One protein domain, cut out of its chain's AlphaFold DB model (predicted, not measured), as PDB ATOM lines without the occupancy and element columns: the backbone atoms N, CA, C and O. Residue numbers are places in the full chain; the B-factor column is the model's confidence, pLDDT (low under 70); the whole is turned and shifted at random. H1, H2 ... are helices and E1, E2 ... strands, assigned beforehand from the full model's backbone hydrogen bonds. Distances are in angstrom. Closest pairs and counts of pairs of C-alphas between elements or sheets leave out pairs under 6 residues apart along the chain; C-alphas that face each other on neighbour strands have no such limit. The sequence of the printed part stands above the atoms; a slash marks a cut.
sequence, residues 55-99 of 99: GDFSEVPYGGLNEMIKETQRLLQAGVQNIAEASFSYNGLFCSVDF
ATOM      1  N   GLY A  55      16.262 -14.743  15.832       89.62
ATOM      2  CA  GLY A  55      15.170 -15.657  15.485       89.62
ATOM      3  C   GLY A  55      15.536 -16.587  14.331       89.62
ATOM      4  O   GLY A  55      16.704 -16.914  14.147       89.62
ATOM      5  N   ASP A  56      14.541 -17.025  13.557       92.75
ATOM      6  CA  ASP A  56      14.786 -17.877  12.390       92.75
ATOM      7  C   ASP A  56      15.635 -17.121  11.355       92.75
ATOM      8  O   ASP A  56      15.311 -15.992  10.971       92.75
ATOM      9  N   PHE A  57      16.713 -17.750  10.887       94.00
ATOM     10  CA  PHE A  57      17.626 -17.197   9.888       94.00
ATOM     11  C   PHE A  57      17.955 -18.231   8.811       94.00
ATOM     12  O   PHE A  57      17.802 -19.437   9.002       94.00
ATOM     13  N   SER A  58      18.401 -17.752   7.652       95.31
ATOM     14  CA  SER A  58      19.118 -18.573   6.674       95.31
ATOM     15  C   SER A  58      20.574 -18.140   6.648       95.31
ATOM     16  O   SER A  58      20.860 -16.963   6.459       95.31
ATOM     17  N   GLU A  59      21.484 -19.082   6.831       95.12
ATOM     18  CA  GLU A  59      22.919 -18.823   6.767       95.12
ATOM     19  C   GLU A  59      23.423 -18.950   5.329       95.12
ATOM     20  O   GLU A  59      23.011 -19.855   4.597       95.12
ATOM     21  N   VAL A  60      24.339 -18.071   4.930       96.44
ATOM     22  CA  VAL A  60      25.172 -18.270   3.743       96.44
ATOM     23  C   VAL A  60      26.421 -19.054   4.158       96.44
ATOM     24  O   VAL A  60      27.290 -18.494   4.822       96.44
ATOM     25  N   PRO A  61      26.577 -20.326   3.745       93.38
ATOM     26  CA  PRO A  61      27.699 -21.138   4.199       93.38
ATOM     27  C   PRO A  61      29.040 -20.574   3.727       93.38
ATOM     28  O   PRO A  61      29.191 -20.173   2.565       93.38
ATOM     29  N   TYR A  62      30.046 -20.617   4.601       90.56
ATOM     30  CA  TYR A  62      31.401 -20.208   4.245       90.56
ATOM     31  C   TYR A  62      31.954 -21.038   3.075       90.56
ATOM     32  O   TYR A  62      31.932 -22.271   3.080       90.56
ATOM     33  N   GLY A  63      32.500 -20.361   2.062       92.00
ATOM     34  CA  GLY A  63      32.999 -21.019   0.859       92.00
ATOM     35  C   GLY A  63      33.770 -20.087  -0.069       92.00
ATOM     36  O   GLY A  63      34.421 -19.130   0.349       92.00
ATOM     37  N   GLY A  64      33.735 -20.378  -1.370       93.88
ATOM     38  CA  GLY A  64      34.318 -19.484  -2.370       93.88
ATOM     39  C   GLY A  64      33.530 -18.174  -2.462       93.88
ATOM     40  O   GLY A  64      32.306 -18.210  -2.513       93.88
ATOM     41  N   LEU A  65      34.219 -17.028  -2.566       93.56
ATOM     42  CA  LEU A  65      33.582 -15.695  -2.550       93.56
ATOM     43  C   LEU A  65      32.416 -15.567  -3.546       93.56
ATOM     44  O   LEU A  65      31.359 -15.047  -3.208       93.56
ATOM     45  N   ASN A  66      32.590 -16.082  -4.767       94.75
ATOM     46  CA  ASN A  66      31.541 -16.055  -5.788       94.75
ATOM     47  C   ASN A  66      30.341 -16.940  -5.435       94.75
ATOM     48  O   ASN A  66      29.222 -16.605  -5.807       94.75
ATOM     49  N   GLU A  67      30.559 -18.061  -4.750       96.88
ATOM     50  CA  GLU A  67      29.475 -18.954  -4.334       96.88
ATOM     51  C   GLU A  67      28.676 -18.330  -3.190       96.88
ATOM     52  O   GLU A  67      27.451 -18.315  -3.248       96.88
ATOM     53  N   MET A  68      29.353 -17.692  -2.233       97.25
ATOM     54  CA  MET A  68      28.693 -16.955  -1.151       97.25
ATOM     55  C   MET A  68      27.824 -15.804  -1.688       97.25
ATOM     56  O   MET A  68      26.684 -15.622  -1.264       97.25
ATOM     57  N   ILE A  69      28.321 -15.055  -2.681       97.50
ATOM     58  CA  ILE A  69      27.555 -13.975  -3.330       97.50
ATOM     59  C   ILE A  69      26.328 -14.530  -4.065       97.50
ATOM     60  O   ILE A  69      25.235 -13.971  -3.955       97.50
ATOM     61  N   LYS A  70      26.483 -15.636  -4.807       97.81
ATOM     62  CA  LYS A  70      25.361 -16.286  -5.501       97.81
ATOM     63  C   LYS A  70      24.305 -16.780  -4.521       97.81
ATOM     64  O   LYS A  70      23.120 -16.600  -4.786       97.81
ATOM     65  N   GLU A  71      24.722 -17.374  -3.408       98.12
ATOM     66  CA  GLU A  71      23.795 -17.872  -2.396       98.12
ATOM     67  C   GLU A  71      23.040 -16.725  -1.721       98.12
ATOM     68  O   GLU A  71      21.814 -16.761  -1.630       98.12
ATOM     69  N   THR A  72      23.740 -15.639  -1.388       97.88
ATOM     70  CA  THR A  72      23.112 -14.405  -0.889       97.88
ATOM     71  C   THR A  72      22.063 -13.888  -1.876       97.88
ATOM     72  O   THR A  72      20.931 -13.582  -1.501       97.88
ATOM     73  N   GLN A  73      22.391 -13.847  -3.172       97.88
ATOM     74  CA  GLN A  73      21.455 -13.413  -4.208       97.88
ATOM     75  C   GLN A  73      20.248 -14.355  -4.340       97.88
ATOM     76  O   GLN A  73      19.128 -13.882  -4.543       97.88
ATOM     77  N   ARG A  74      20.450 -15.669  -4.199       98.44
ATOM     78  CA  ARG A  74      19.380 -16.672  -4.213       98.44
ATOM     79  C   ARG A  74      18.413 -16.474  -3.043       98.44
ATOM     80  O   ARG A  74      17.202 -16.493  -3.256       98.44
ATOM     81  N   LEU A  75      18.929 -16.254  -1.833       98.00
ATOM     82  CA  LEU A  75      18.124 -16.022  -0.628       98.00
ATOM     83  C   LEU A  75      17.324 -14.713  -0.720       98.00
ATOM     84  O   LEU A  75      16.128 -14.703  -0.425       98.00
ATOM     85  N   LEU A  76      17.939 -13.641  -1.233       97.56
ATOM     86  CA  LEU A  76      17.250 -12.372  -1.498       97.56
ATOM     87  C   LEU A  76      16.108 -12.538  -2.513       97.56
ATOM     88  O   LEU A  76      15.010 -12.031  -2.298       97.56
ATOM     89  N   GLN A  77      16.333 -13.278  -3.605       98.19
ATOM     90  CA  GLN A  77      15.296 -13.566  -4.607       98.19
ATOM     91  C   GLN A  77      14.158 -14.433  -4.056       98.19
ATOM     92  O   GLN A  77      13.018 -14.293  -4.494       98.19
ATOM     93  N   ALA A  78      14.454 -15.304  -3.090       97.81
ATOM     94  CA  ALA A  78      13.461 -16.106  -2.385       97.81
ATOM     95  C   ALA A  78      12.669 -15.311  -1.324       97.81
ATOM     96  O   ALA A  78      11.748 -15.859  -0.722       97.81
ATOM     97  N   GLY A  79      12.996 -14.033  -1.096       97.06
ATOM     98  CA  GLY A  79      12.306 -13.178  -0.129       97.06
ATOM     99  C   GLY A  79      12.662 -13.465   1.332       97.06
ATOM    100  O   GLY A  79      11.911 -13.062   2.225       97.06
ATOM    101  N   VAL A  80      13.785 -14.146   1.587       96.62
ATOM    102  CA  VAL A  80      14.271 -14.411   2.946       96.62
ATOM    103  C   VAL A  80      14.582 -13.083   3.636       96.62
ATOM    104  O   VAL A  80      15.296 -12.247   3.090       96.62
ATOM    105  N   GLN A  81      14.010 -12.883   4.825       92.94
ATOM    106  CA  GLN A  81      14.120 -11.618   5.563       92.94
ATOM    107  C   GLN A  81      15.383 -11.542   6.423       92.94
ATOM    108  O   GLN A  81      15.975 -10.475   6.538       92.94
ATOM    109  N   ASN A  82      15.779 -12.667   7.021       93.88
ATOM    110  CA  ASN A  82      16.912 -12.757   7.932       93.88
ATOM    111  C   ASN A  82      17.976 -13.678   7.327       93.88
ATOM    112  O   ASN A  82      17.778 -14.896   7.255       93.88
ATOM    113  N   ILE A  83      19.051 -13.080   6.814       95.44
ATOM    114  CA  ILE A  83      20.147 -13.783   6.144       95.44
ATOM    115  C   ILE A  83      21.425 -13.501   6.927       95.44
ATOM    116  O   ILE A  83      21.945 -12.390   6.843       95.44
ATOM    117  N   ALA A  84      21.929 -14.504   7.637       95.31
ATOM    118  CA  ALA A  84      23.217 -14.423   8.313       95.31
ATOM    119  C   ALA A  84      24.358 -14.691   7.320       95.31
ATOM    120  O   ALA A  84      24.179 -15.427   6.341       95.31
ATOM    121  N   GLU A  85      25.524 -14.084   7.553       94.38
ATOM    122  CA  GLU A  85      26.708 -14.200   6.682       94.38
ATOM    123  C   GLU A  85      26.475 -13.734   5.229       94.38
ATOM    124  O   GLU A  85      27.157 -14.134   4.273       94.38
ATOM    125  N   ALA A  86      25.503 -12.832   5.042       96.56
ATOM    126  CA  ALA A  86      25.164 -12.276   3.740       96.56
ATOM    127  C   ALA A  86      26.396 -11.634   3.086       96.56
ATOM    128  O   ALA A  86      27.052 -10.752   3.643       96.56
ATOM    129  N   SER A  87      26.698 -12.068   1.868       97.06
ATOM    130  CA  SER A  87      27.955 -11.786   1.192       97.06
ATOM    131  C   SER A  87      27.757 -10.986  -0.088       97.06
ATOM    132  O   SER A  87      27.005 -11.356  -0.989       97.06
ATOM    133  N   PHE A  88      28.500  -9.890  -0.200       96.50
ATOM    134  CA  PHE A  88      28.392  -8.921  -1.280       96.50
ATOM    135  C   PHE A  88      29.760  -8.594  -1.865       96.50
ATOM    136  O   PHE A  88      30.798  -8.690  -1.206       96.50
ATOM    137  N   SER A  89      29.754  -8.125  -3.111       95.50
ATOM    138  CA  SER A  89      30.936  -7.524  -3.717       95.50
ATOM    139  C   SER A  89      30.618  -6.201  -4.386       95.50
ATOM    140  O   SER A  89      29.589  -6.072  -5.047       95.50
ATOM    141  N   TYR A  90      31.535  -5.246  -4.275       94.62
ATOM    142  CA  TYR A  90      31.428  -3.948  -4.927       94.62
ATOM    143  C   TYR A  90      32.818  -3.419  -5.290       94.62
ATOM    144  O   TYR A  90      33.702  -3.371  -4.442       94.62
ATOM    145  N   ASN A  91      33.033  -3.037  -6.554       93.44
ATOM    146  CA  ASN A  91      34.308  -2.503  -7.062       93.44
ATOM    147  C   ASN A  91      35.552  -3.341  -6.688       93.44
ATOM    148  O   ASN A  91      36.600  -2.801  -6.341       93.44
ATOM    149  N   GLY A  92      35.436  -4.672  -6.746       88.25
ATOM    150  CA  GLY A  92      36.525  -5.593  -6.397       88.25
ATOM    151  C   GLY A  92      36.753  -5.781  -4.891       88.25
ATOM    152  O   GLY A  92      37.692  -6.474  -4.506       88.25
ATOM    153  N   LEU A  93      35.902  -5.198  -4.046       91.31
ATOM    154  CA  LEU A  93      35.865  -5.419  -2.604       91.31
ATOM    155  C   LEU A  93      34.824  -6.488  -2.277       91.31
ATOM    156  O   LEU A  93      33.783  -6.545  -2.927       91.31
ATOM    157  N   PHE A  94      35.102  -7.304  -1.263       93.69
ATOM    158  CA  PHE A  94      34.192  -8.315  -0.727       93.69
ATOM    159  C   PHE A  94      33.803  -7.947   0.707       93.69
ATOM    160  O   PHE A  94      34.656  -7.498   1.475       93.69
ATOM    161  N   CYS A  95      32.539  -8.158   1.059       93.88
ATOM    162  CA  CYS A  95      32.001  -7.950   2.398       93.88
ATOM    163  C   CYS A  95      31.096  -9.133   2.760       93.88
ATOM    164  O   CYS A  95      30.156  -9.390   2.013       93.88
ATOM    165  N   SER A  96      31.381  -9.817   3.872       93.75
ATOM    166  CA  SER A  96      30.430 -10.712   4.555       93.75
ATOM    167  C   SER A  96      29.897  -9.960   5.763       93.75
ATOM    168  O   SER A  96      30.682  -9.323   6.472       93.75
ATOM    169  N   VAL A  97      28.586  -9.976   5.951       91.19
ATOM    170  CA  VAL A  97      27.918  -9.380   7.108       91.19
ATOM    171  C   VAL A  97      27.774 -10.473   8.161       91.19
ATOM    172  O   VAL A  97      27.039 -11.410   7.895       91.19
ATOM    173  N   ASP A  98      28.471 -10.355   9.301       83.19
ATOM    174  CA  ASP A  98      28.561 -11.421  10.322       83.19
ATOM    175  C   ASP A  98      27.159 -11.973  10.714       83.19
ATOM    176  O   ASP A  98      26.839 -13.126  10.429       83.19
ATOM    177  N   PHE A  99      26.277 -11.139  11.286       71.31
ATOM    178  CA  PHE A  99      24.877 -11.495  11.595       71.31
ATOM    179  C   PHE A  99      23.910 -10.441  11.061       71.31
ATOM    180  O   PHE A  99      24.233  -9.231  11.184       71.31
TER     181      PHE A  99
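Overview. This is residues 55 to 99 of the 99 residues of an uncharacterized protein of bioreactor metagenome (UniProt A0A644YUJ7). A two-stranded hairpin, E1 and E2, has one helix, H1, packed alongside it, mainly on E1. Before the helix, residues 58 to 59 make a short parallel pairing with residues 83 to 84. The printed part has 45 residues, with one named helix and two named strands in the order H1, E1, E2 along the chain; the sheet, E1 - E2, is antiparallel and the class is mixed, helices and strands. The whole is compact, with a radius of gyration of the C-alphas of 10.0 A, yet elongated, spanning 31 by 20 by 16 A.

Along the chain. Find C-alpha 86 at (25.164, -12.276, 3.740), where E1, residues 86 to 90, begins; it runs 13.6 A. E2, residues 93 to 97, runs 13.2 A to C-alpha 97 at (27.918, -9.380, 7.108). H1, residues 65 to 77, starts at (33.582, -15.695, -2.550) and runs 18.5 A.

Arrangement. Look across the hairpin E1 and E2, at 160 degrees: N 88 and O 95 are within hydrogen-bond range at 2.8 A. H1 comes closest to E1 at the C-alphas of Ile 69 and Ser 87, 5.0 A apart. In H1 every O i to N i+4 pair is within hydrogen-bond range.

Size, cuts and confidence. The C-alphas of Gly 55 and Asn 91 are farthest apart, 32.4 A. The printed part has no cut, no link is long, and no printed residue is under 70 in pLDDT.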